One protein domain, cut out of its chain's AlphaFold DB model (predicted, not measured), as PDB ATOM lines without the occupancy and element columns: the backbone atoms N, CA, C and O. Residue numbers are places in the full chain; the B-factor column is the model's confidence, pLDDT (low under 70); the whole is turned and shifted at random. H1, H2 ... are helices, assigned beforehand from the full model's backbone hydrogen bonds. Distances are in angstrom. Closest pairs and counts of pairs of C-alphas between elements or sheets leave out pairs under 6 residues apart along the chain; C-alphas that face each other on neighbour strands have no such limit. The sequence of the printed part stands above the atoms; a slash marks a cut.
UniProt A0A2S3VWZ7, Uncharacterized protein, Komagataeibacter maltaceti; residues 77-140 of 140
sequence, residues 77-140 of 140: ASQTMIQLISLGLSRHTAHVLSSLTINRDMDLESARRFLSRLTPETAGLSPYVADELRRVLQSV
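AT A GLANCE: This is residues 77 to 140 of the 140 residues of an uncharacterized protein of Komagataeibacter maltaceti (UniProt A0A2S3VWZ7). This is a small rounded cluster of four short helices that cross one another instead of lying side by side. H1 and H2 fold back as a helical hairpin, H3 sets off from beside H1 at about a right angle to it, and H4, the longest, lies on the side away from H1. The printed part has 64 residues, with four named helices in the order H1, H2, H3, H4 and no named strand, and its class is all helix. It is compact, with a radius of gyration of the C-alphas of 10.4 A and spans of 26 by 23 by 19 A.

HOW THE PARTS SIT: Begin with H1, residues 79 to 86, and go on to H2, residues 91 to 99: the two touch and form a hairpin, and their closest C-alphas are those of Leu 84 and Ala 94, 5.3 A apart. They run opposite ways at a tilt of 37 degrees, only just steep. Next find H3, residues 108 to 117, which touches H1; the closest C-alphas are those of Gln 83 and Leu 108, 5.5 A apart. The lines of H1 and H3 are about perpendicular, at 82 degrees. H2 and H3 are near each other, with 5 pairs of C-alphas within 10 A. H4, residues 127 to 138, only just touches H3, with 3 pairs of C-alphas within 8 A, and does so with residues 133 to 137 alone. Their closest C-alphas, those of Ser 116 and Leu 137, are 7.1 A apart, and they run opposite ways at a steep tilt of 59 degrees. H2 and H4 are close but not clearly touching, about perpendicular at 89 degrees, with the C-alphas of Thr 93 and Val 129 closest at 5.5 A. H1 and H4 are apart. In H1, H2, H3 and H4 every O i to N i+4 pair is within hydrogen-bond range.

IN THESE COORDINATES: Find C-alpha 79 at (-45.137, -1.047, -16.867); from there H1 runs 10.5 A to C-alpha 86. H2 runs 12.3 A from C-alpha 91 to C-alpha 99. Look for C-alpha 108 at (-47.335, 4.383, -24.288), where H3 begins its 14.6 A to C-alpha 117. H4 runs 16.6 A from C-alpha 127 to C-alpha 138, at (-41.939, 19.421, -26.527).

THE WHOLE: The two C-alphas farthest apart are those of Asp 105 and Pro 127, at 26.9 A. The printed part has no cut and ends at residue 140, the chain's last. The link from H1 to H2 is tight, and those from H2 to H3 and from H3 to H4 are short. The mean pLDDT of the printed part is 89.9; look for values under 70 at residue 121 and residues 139 to 140.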
ATOM      1  N   ALA A  77     -40.351  -0.811 -11.521       84.75
ATOM      2  CA  ALA A  77     -41.234  -1.716 -10.771       84.75
ATOM      3  C   ALA A  77     -42.663  -1.784 -11.339       84.75
ATOM      4  O   ALA A  77     -43.565  -2.311 -10.695       84.75
ATOM      5  N   SER A  78     -42.897  -1.198 -12.515       90.50
ATOM      6  CA  SER A  78     -44.204  -1.204 -13.176       90.50
ATOM      7  C   SER A  78     -44.067  -0.917 -14.665       90.50
ATOM      8  O   SER A  78     -43.112  -0.256 -15.084       90.50
ATOM      9  N   GLN A  79     -45.056  -1.354 -15.444       91.31
ATOM     10  CA  GLN A  79     -45.137  -1.047 -16.867       91.31
ATOM     11  C   GLN A  79     -45.267   0.462 -17.098       91.31
ATOM     12  O   GLN A  79     -44.570   1.009 -17.947       91.31
ATOM     13  N   THR A  80     -46.039   1.165 -16.263       94.56
ATOM     14  CA  THR A  80     -46.113   2.635 -16.289       94.56
ATOM     15  C   THR A  80     -44.732   3.280 -16.199       94.56
ATOM     16  O   THR A  80     -44.390   4.119 -17.024       94.56
ATOM     17  N   MET A  81     -43.903   2.874 -15.232       94.62
ATOM     18  CA  MET A  81     -42.560   3.443 -15.077       94.62
ATOM     19  C   MET A  81     -41.669   3.163 -16.296       94.62
ATOM     20  O   MET A  81     -40.890   4.032 -16.679       94.62
ATOM     21  N   ILE A  82     -41.811   1.996 -16.937       93.44
ATOM     22  CA  ILE A  82     -41.108   1.689 -18.191       93.44
ATOM     23  C   ILE A  82     -41.543   2.636 -19.304       93.44
ATOM     24  O   ILE A  82     -40.679   3.205 -19.964       93.44
ATOM     25  N   GLN A  83     -42.851   2.840 -19.487       94.81
ATOM     26  CA  GLN A  83     -43.355   3.729 -20.537       94.81
ATOM     27  C   GLN A  83     -42.882   5.174 -20.341       94.81
ATOM     28  O   GLN A  83     -42.526   5.858 -21.295       94.81
ATOM     29  N   LEU A  84     -42.805   5.634 -19.090       94.88
ATOM     30  CA  LEU A  84     -42.244   6.945 -18.769       94.88
ATOM     31  C   LEU A  84     -40.757   7.045 -19.144       94.88
ATOM     32  O   LEU A  84     -40.346   8.041 -19.736       94.88
ATOM     33  N   ILE A  85     -39.961   6.010 -18.858       93.94
ATOM     34  CA  ILE A  85     -38.547   5.958 -19.262       93.94
ATOM     35  C   ILE A  85     -38.419   5.933 -20.791       93.94
ATOM     36  O   ILE A  85     -37.590   6.656 -21.339       93.94
ATOM     37  N   SER A  86     -39.246   5.157 -21.502       92.00
ATOM     38  CA  SER A  86     -39.194   5.088 -22.970       92.00
ATOM     39  C   SER A  86     -39.583   6.394 -23.658       92.00
ATOM     40  O   SER A  86     -39.154   6.635 -24.781       92.00
ATOM     41  N   LEU A  87     -40.349   7.261 -22.984       93.56
ATOM     42  CA  LEU A  87     -40.640   8.623 -23.443       93.56
ATOM     43  C   LEU A  87     -39.452   9.590 -23.265       93.56
ATOM     44  O   LEU A  87     -39.551  10.752 -23.641       93.56
ATOM     45  N   GLY A  88     -38.323   9.134 -22.713       92.69
ATOM     46  CA  GLY A  88     -37.101   9.929 -22.573       92.69
ATOM     47  C   GLY A  88     -36.930  10.608 -21.213       92.69
ATOM     48  O   GLY A  88     -36.056  11.465 -21.065       92.69
ATOM     49  N   LEU A  89     -37.739  10.234 -20.216       94.38
ATOM     50  CA  LEU A  89     -37.543  10.670 -18.835       94.38
ATOM     51  C   LEU A  89     -36.407   9.879 -18.176       94.38
ATOM     52  O   LEU A  89     -36.280   8.663 -18.345       94.38
ATOM     53  N   SER A  90     -35.621  10.547 -17.336       94.12
ATOM     54  CA  SER A  90     -34.693   9.875 -16.437       94.12
ATOM     55  C   SER A  90     -35.429   8.915 -15.497       94.12
ATOM     56  O   SER A  90     -36.595   9.104 -15.150       94.12
ATOM     57  N   ARG A  91     -34.718   7.894 -15.002       91.50
ATOM     58  CA  ARG A  91     -35.267   6.936 -14.022       91.50
ATOM     59  C   ARG A  91     -35.814   7.617 -12.767       91.50
ATOM     60  O   ARG A  91     -36.835   7.186 -12.241       91.50
ATOM     61  N   HIS A  92     -35.140   8.667 -12.291       92.81
ATOM     62  CA  HIS A  92     -35.578   9.425 -11.120       92.81
ATOM     63  C   HIS A  92     -36.918  10.117 -11.383       92.81
ATOM     64  O   HIS A  92     -37.871   9.911 -10.635       92.81
ATOM     65  N   THR A  93     -37.021  10.864 -12.481       94.50
ATOM     66  CA  THR A  93     -38.261  11.542 -12.865       94.50
ATOM     67  C   THR A  93     -39.378  10.553 -13.158       94.50
ATOM     68  O   THR A  93     -40.479  10.720 -12.649       94.50
ATOM     69  N   ALA A  94     -39.107   9.475 -13.895       94.94
ATOM     70  CA  ALA A  94     -40.090   8.425 -14.142       94.94
ATOM     71  C   ALA A  94     -40.618   7.817 -12.832       94.94
ATOM     72  O   ALA A  94     -41.822   7.606 -12.700       94.94
ATOM     73  N   HIS A  95     -39.753   7.590 -11.838       93.31
ATOM     74  CA  HIS A  95     -40.174   7.125 -10.518       93.31
ATOM     75  C   HIS A  95     -41.098   8.137  -9.826       93.31
ATOM     76  O   HIS A  95     -42.200   7.761  -9.422       93.31
ATOM     77  N   VAL A  96     -40.685   9.407  -9.749       93.50
ATOM     78  CA  VAL A  96     -41.469  10.491  -9.132       93.50
ATOM     79  C   VAL A  96     -42.825  10.648  -9.819       93.50
ATOM     80  O   VAL A  96     -43.847  10.665  -9.152       93.50
ATOM     81  N   LEU A  97     -42.875  10.695 -11.148       93.94
ATOM     82  CA  LEU A  97     -44.135  10.869 -11.870       93.94
ATOM     83  C   LEU A  97     -45.017   9.616 -11.789       93.94
ATOM     84  O   LEU A  97     -46.232   9.726 -11.647       93.94
ATOM     85  N   SER A  98     -44.430   8.416 -11.799       93.69
ATOM     86  CA  SER A  98     -45.190   7.174 -11.619       93.69
ATOM     87  C   SER A  98     -45.800   7.037 -10.221       93.69
ATOM     88  O   SER A  98     -46.738   6.263 -10.050       93.69
ATOM     89  N   SER A  99     -45.283   7.732  -9.201       91.81
ATOM     90  CA  SER A  99     -45.863   7.695  -7.853       91.81
ATOM     91  C   SER A  99     -47.111   8.574  -7.727       91.81
ATOM     92  O   SER A  99     -47.921   8.338  -6.834       91.81
ATOM     93  N   LEU A 100     -47.323   9.502  -8.668       92.75
ATOM     94  CA  LEU A 100     -48.508  10.364  -8.750       92.75
ATOM     95  C   LEU A 100     -49.735   9.655  -9.348       92.75
ATOM     96  O   LEU A 100     -50.805  10.248  -9.452       92.75
ATOM     97  N   THR A 101     -49.596   8.395  -9.761       91.62
ATOM     98  CA  THR A 101     -50.684   7.597 -10.327       91.62
ATOM     99  C   THR A 101     -50.775   6.225  -9.672       91.62
ATOM    100  O   THR A 101     -49.773   5.586  -9.347       91.62
ATOM    101  N   ILE A 102     -52.008   5.748  -9.506       93.12
ATOM    102  CA  ILE A 102     -52.289   4.375  -9.070       93.12
ATOM    103  C   ILE A 102     -52.187   3.372 -10.224       93.12
ATOM    104  O   ILE A 102     -52.012   2.181  -9.980       93.12
ATOM    105  N   ASN A 103     -52.286   3.833 -11.477       93.31
ATOM    106  CA  ASN A 103     -52.225   2.951 -12.634       93.31
ATOM    107  C   ASN A 103     -50.771   2.520 -12.887       93.31
ATOM    108  O   ASN A 103     -49.918   3.332 -13.256       93.31
ATOM    109  N   ARG A 104     -50.501   1.227 -12.687       91.56
ATOM    110  CA  ARG A 104     -49.187   0.585 -12.861       91.56
ATOM    111  C   ARG A 104     -49.016  -0.116 -14.212       91.56
ATOM    112  O   ARG A 104     -47.930  -0.634 -14.472       91.56
ATOM    113  N   ASP A 105     -50.044  -0.097 -15.050       92.75
ATOM    114  CA  ASP A 105     -50.108  -0.831 -16.312       92.75
ATOM    115  C   ASP A 105     -50.476   0.072 -17.502       92.75
ATOM    116  O   ASP A 105     -51.336  -0.246 -18.315       92.75
ATOM    117  N   MET A 106     -49.872   1.265 -17.576       94.81
ATOM    118  CA  MET A 106     -50.074   2.155 -18.723       94.81
ATOM    119  C   MET A 106     -49.371   1.621 -19.973       94.81
ATOM    120  O   MET A 106     -48.218   1.193 -19.912       94.81
ATOM    121  N   ASP A 107     -50.039   1.745 -21.117       94.38
ATOM    122  CA  ASP A 107     -49.397   1.727 -22.428       94.38
ATOM    123  C   ASP A 107     -48.769   3.097 -22.757       94.38
ATOM    124  O   ASP A 107     -48.895   4.068 -22.000       94.38
ATOM    125  N   LEU A 108     -48.062   3.178 -23.885       93.00
ATOM    126  CA  LEU A 108     -47.335   4.383 -24.288       93.00
ATOM    127  C   LEU A 108     -48.262   5.599 -24.464       93.00
ATOM    128  O   LEU A 108     -47.932   6.707 -24.037       93.00
ATOM    129  N   GLU A 109     -49.439   5.403 -25.063       94.25
ATOM    130  CA  GLU A 109     -50.402   6.484 -25.299       94.25
ATOM    131  C   GLU A 109     -51.009   6.992 -23.984       94.25
ATOM    132  O   GLU A 109     -51.117   8.200 -23.753       94.25
ATOM    133  N   SER A 110     -51.369   6.082 -23.079       95.44
ATOM    134  CA  SER A 110     -51.906   6.426 -21.763       95.44
ATOM    135  C   SER A 110     -50.861   7.105 -20.890       95.44
ATOM    136  O   SER A 110     -51.200   8.068 -20.203       95.44
ATOM    137  N   ALA A 111     -49.595   6.688 -20.975       95.69
ATOM    138  CA  ALA A 111     -48.482   7.377 -20.332       95.69
ATOM    139  C   ALA A 111     -48.328   8.813 -20.861       95.69
ATOM    140  O   ALA A 111     -48.238   9.748 -20.067       95.69
ATOM    141  N   ARG A 112     -48.401   9.026 -22.184       93.56
ATOM    142  CA  ARG A 112     -48.352  10.375 -22.779       93.56
ATOM    143  C   ARG A 112     -49.516  11.249 -22.312       93.56
ATOM    144  O   ARG A 112     -49.292  12.376 -21.875       93.56
ATOM    145  N   ARG A 113     -50.747  10.728 -22.352       94.75
ATOM    146  CA  ARG A 113     -51.946  11.442 -21.867       94.75
ATOM    147  C   ARG A 113     -51.875  11.754 -20.378       94.75
ATOM    148  O   ARG A 113     -52.392  12.779 -19.942       94.75
ATOM    149  N   PHE A 114     -51.276  10.871 -19.588       95.00
ATOM    150  CA  PHE A 114     -51.030  11.119 -18.175       95.00
ATOM    151  C   PHE A 114     -50.064  12.294 -17.995       95.00
ATOM    152  O   PHE A 114     -50.412  13.252 -17.310       95.00
ATOM    153  N   LEU A 115     -48.910  12.270 -18.670       93.50
ATOM    154  CA  LEU A 115     -47.917  13.343 -18.590       93.50
ATOM    155  C   LEU A 115     -48.466  14.697 -19.046       93.50
ATOM    156  O   LEU A 115     -48.213  15.701 -18.389       93.50
ATOM    157  N   SER A 116     -49.262  14.734 -20.117       91.88
ATOM    158  CA  SER A 116     -49.837  15.982 -20.639       91.88
ATOM    159  C   SER A 116     -50.878  16.621 -19.715       91.88
ATOM    160  O   SER A 116     -51.236  17.778 -19.909       91.88
ATOM    161  N   ARG A 117     -51.414  15.872 -18.742       91.00
ATOM    162  CA  ARG A 117     -52.372  16.379 -17.743       91.00
ATOM    163  C   ARG A 117     -51.689  16.919 -16.489       91.00
ATOM    164  O   ARG A 117     -52.347  17.577 -15.686       91.00
ATOM    165  N   LEU A 118     -50.404  16.627 -16.297       89.69
ATOM    166  CA  LEU A 118     -49.653  17.115 -15.149       89.69
ATOM    167  C   LEU A 118     -49.279  18.580 -15.369       89.69
ATOM    168  O   LEU A 118     -48.655  18.931 -16.367       89.69
ATOM    169  N   THR A 119     -49.626  19.430 -14.407       81.88
ATOM    170  CA  THR A 119     -49.124  20.806 -14.341       81.88
ATOM    171  C   THR A 119     -47.972  20.844 -13.335       81.88
ATOM    172  O   THR A 119     -48.197  20.557 -12.154       81.88
ATOM    173  N   PRO A 120     -46.730  21.139 -13.768       73.25
ATOM    174  CA  PRO A 120     -45.560  21.076 -12.893       73.25
ATOM    175  C   PRO A 120     -45.692  21.912 -11.616       73.25
ATOM    176  O   PRO A 120     -45.201  21.518 -10.560       73.25
ATOM    177  N   GLU A 121     -46.392  23.040 -11.715       69.56
ATOM    178  CA  GLU A 121     -46.566  24.028 -10.656       69.56
ATOM    179  C   GLU A 121     -47.520  23.540  -9.555       69.56
ATOM    180  O   GLU A 121     -47.338  23.883  -8.390       69.56
ATOM    181  N   THR A 122     -48.514  22.711  -9.896       70.62
ATOM    182  CA  THR A 122     -49.492  22.191  -8.920       70.62
ATOM    183  C   THR A 122     -49.071  20.855  -8.318       70.62
ATOM    184  O   THR A 122     -49.458  20.529  -7.199       70.62
ATOM    185  N   ALA A 123     -48.239  20.093  -9.029       76.06
ATOM    186  CA  ALA A 123     -47.811  18.757  -8.624       76.06
ATOM    187  C   ALA A 123     -46.659  18.753  -7.596       76.06
ATOM    188  O   ALA A 123     -46.197  17.681  -7.207       76.06
ATOM    189  N   GLY A 124     -46.181  19.924  -7.155       81.44
ATOM    190  CA  GLY A 124     -45.093  20.032  -6.174       81.44
ATOM    191  C   GLY A 124     -43.770  19.442  -6.673       81.44
ATOM    192  O   GLY A 124     -42.981  18.926  -5.880       81.44
ATOM    193  N   LEU A 125     -43.544  19.463  -7.991       88.00
ATOM    194  CA  LEU A 125     -42.356  18.874  -8.604       88.00
ATOM    195  C   LEU A 125     -41.124  19.736  -8.327       88.00
ATOM    196  O   LEU A 125     -41.188  20.965  -8.335       88.00
ATOM    197  N   SER A 126     -39.972  19.090  -8.140       91.06
ATOM    198  CA  SER A 126     -38.704  19.820  -8.120       91.06
ATOM    199  C   SER A 126     -38.438  20.462  -9.494       91.06
ATOM    200  O   SER A 126     -38.884  19.918 -10.512       91.06
ATOM    201  N   PRO A 127     -37.677  21.573  -9.564       90.38
ATOM    202  CA  PRO A 127     -37.374  22.241 -10.833       90.38
ATOM    203  C   PRO A 127     -36.786  21.289 -11.884       90.38
ATOM    204  O   PRO A 127     -37.220  21.287 -13.029       90.38
ATOM    205  N   TYR A 128     -35.890  20.393 -11.460       92.12
ATOM    206  CA  TYR A 128     -35.293  19.377 -12.328       92.12
ATOM    207  C   TYR A 128     -36.333  18.447 -12.975       92.12
ATOM    208  O   TYR A 128     -36.294  18.209 -14.181       92.12
ATOM    209  N   VAL A 129     -37.279  17.931 -12.181       93.38
ATOM    210  CA  VAL A 129     -38.334  17.025 -12.665       93.38
ATOM    211  C   VAL A 129     -39.295  17.768 -13.598       93.38
ATOM    212  O   VAL A 129     -39.697  17.228 -14.629       93.38
ATOM    213  N   ALA A 130     -39.632  19.017 -13.267       92.44
ATOM    214  CA  ALA A 130     -40.480  19.877 -14.088       92.44
ATOM    215  C   ALA A 130     -39.854  20.174 -15.461       92.44
ATOM    216  O   ALA A 130     -40.531  20.066 -16.484       92.44
ATOM    217  N   ASP A 131     -38.565  20.505 -15.499       92.06
ATOM    218  CA  ASP A 131     -37.851  20.790 -16.746       92.06
ATOM    219  C   ASP A 131     -37.743  19.550 -17.634       92.06
ATOM    220  O   ASP A 131     -37.915  19.634 -18.853       92.06
ATOM    221  N   GLU A 132     -37.524  18.379 -17.033       94.06
ATOM    222  CA  GLU A 132     -37.486  17.124 -17.774       94.06
ATOM    223  C   GLU A 132     -38.839  16.774 -18.403       94.06
ATOM    224  O   GLU A 132     -38.903  16.394 -19.575       94.06
ATOM    225  N   LEU A 133     -39.923  16.971 -17.647       92.81
ATOM    226  CA  LEU A 133     -41.287  16.793 -18.131       92.81
ATOM    227  C   LEU A 133     -41.590  17.731 -19.308       92.81
ATOM    228  O   LEU A 133     -42.086  17.276 -20.338       92.81
ATOM    229  N   ARG A 134     -41.251  19.024 -19.194       91.19
ATOM    230  CA  ARG A 134     -41.449  20.000 -20.281       91.19
ATOM    231  C   ARG A 134     -40.678  19.608 -21.539       91.19
ATOM    232  O   ARG A 134     -41.244  19.661 -22.626       91.19
ATOM    233  N   ARG A 135     -39.422  19.170 -21.394       91.75
ATOM    234  CA  ARG A 135     -38.588  18.727 -22.521       91.75
ATOM    235  C   ARG A 135     -39.237  17.571 -23.280       91.75
ATOM    236  O   ARG A 135     -39.345  17.637 -24.498       91.75
ATOM    237  N   VAL A 136     -39.700  16.547 -22.562       90.94
ATOM    238  CA  VAL A 136     -40.339  15.366 -23.166       90.94
ATOM    239  C   VAL A 136     -41.652  15.719 -23.868       90.94
ATOM    240  O   VAL A 136     -41.935  15.182 -24.936       90.94
ATOM    241  N   LEU A 137     -42.431  16.654 -23.320       87.38
ATOM    242  CA  LEU A 137     -43.680  17.116 -23.938       87.38
ATOM    243  C   LEU A 137     -43.469  18.004 -25.178       87.38
ATOM    244  O   LEU A 137     -44.397  18.145 -25.964       87.38
ATOM    245  N   GLN A 138     -42.286  18.603 -25.354       83.31
ATOM    246  CA  GLN A 138     -41.939  19.421 -26.527       83.31
ATOM    247  C   GLN A 138     -41.303  18.610 -27.664       83.31
ATOM    248  O   GLN A 138     -41.363  19.024 -28.818       83.31
ATOM    249  N   SER A 139     -40.666  17.479 -27.351       68.00
ATOM    250  CA  SER A 139     -39.944  16.643 -28.321       68.00
ATOM    251  C   SER A 139     -40.824  15.677 -29.129       68.00
ATOM    252  O   SER A 139     -40.287  14.890 -29.907       68.00
ATOM    253  N   VAL A 140     -42.150  15.696 -28.935       49.41
ATOM    254  CA  VAL A 140     -43.122  14.756 -29.531       49.41
ATOM    255  C   VAL A 140     -44.423  15.470 -29.862       49.41
ATOM    256  O   VAL A 140     -45.104  15.052 -30.824       49.41
TER     257      VAL A 140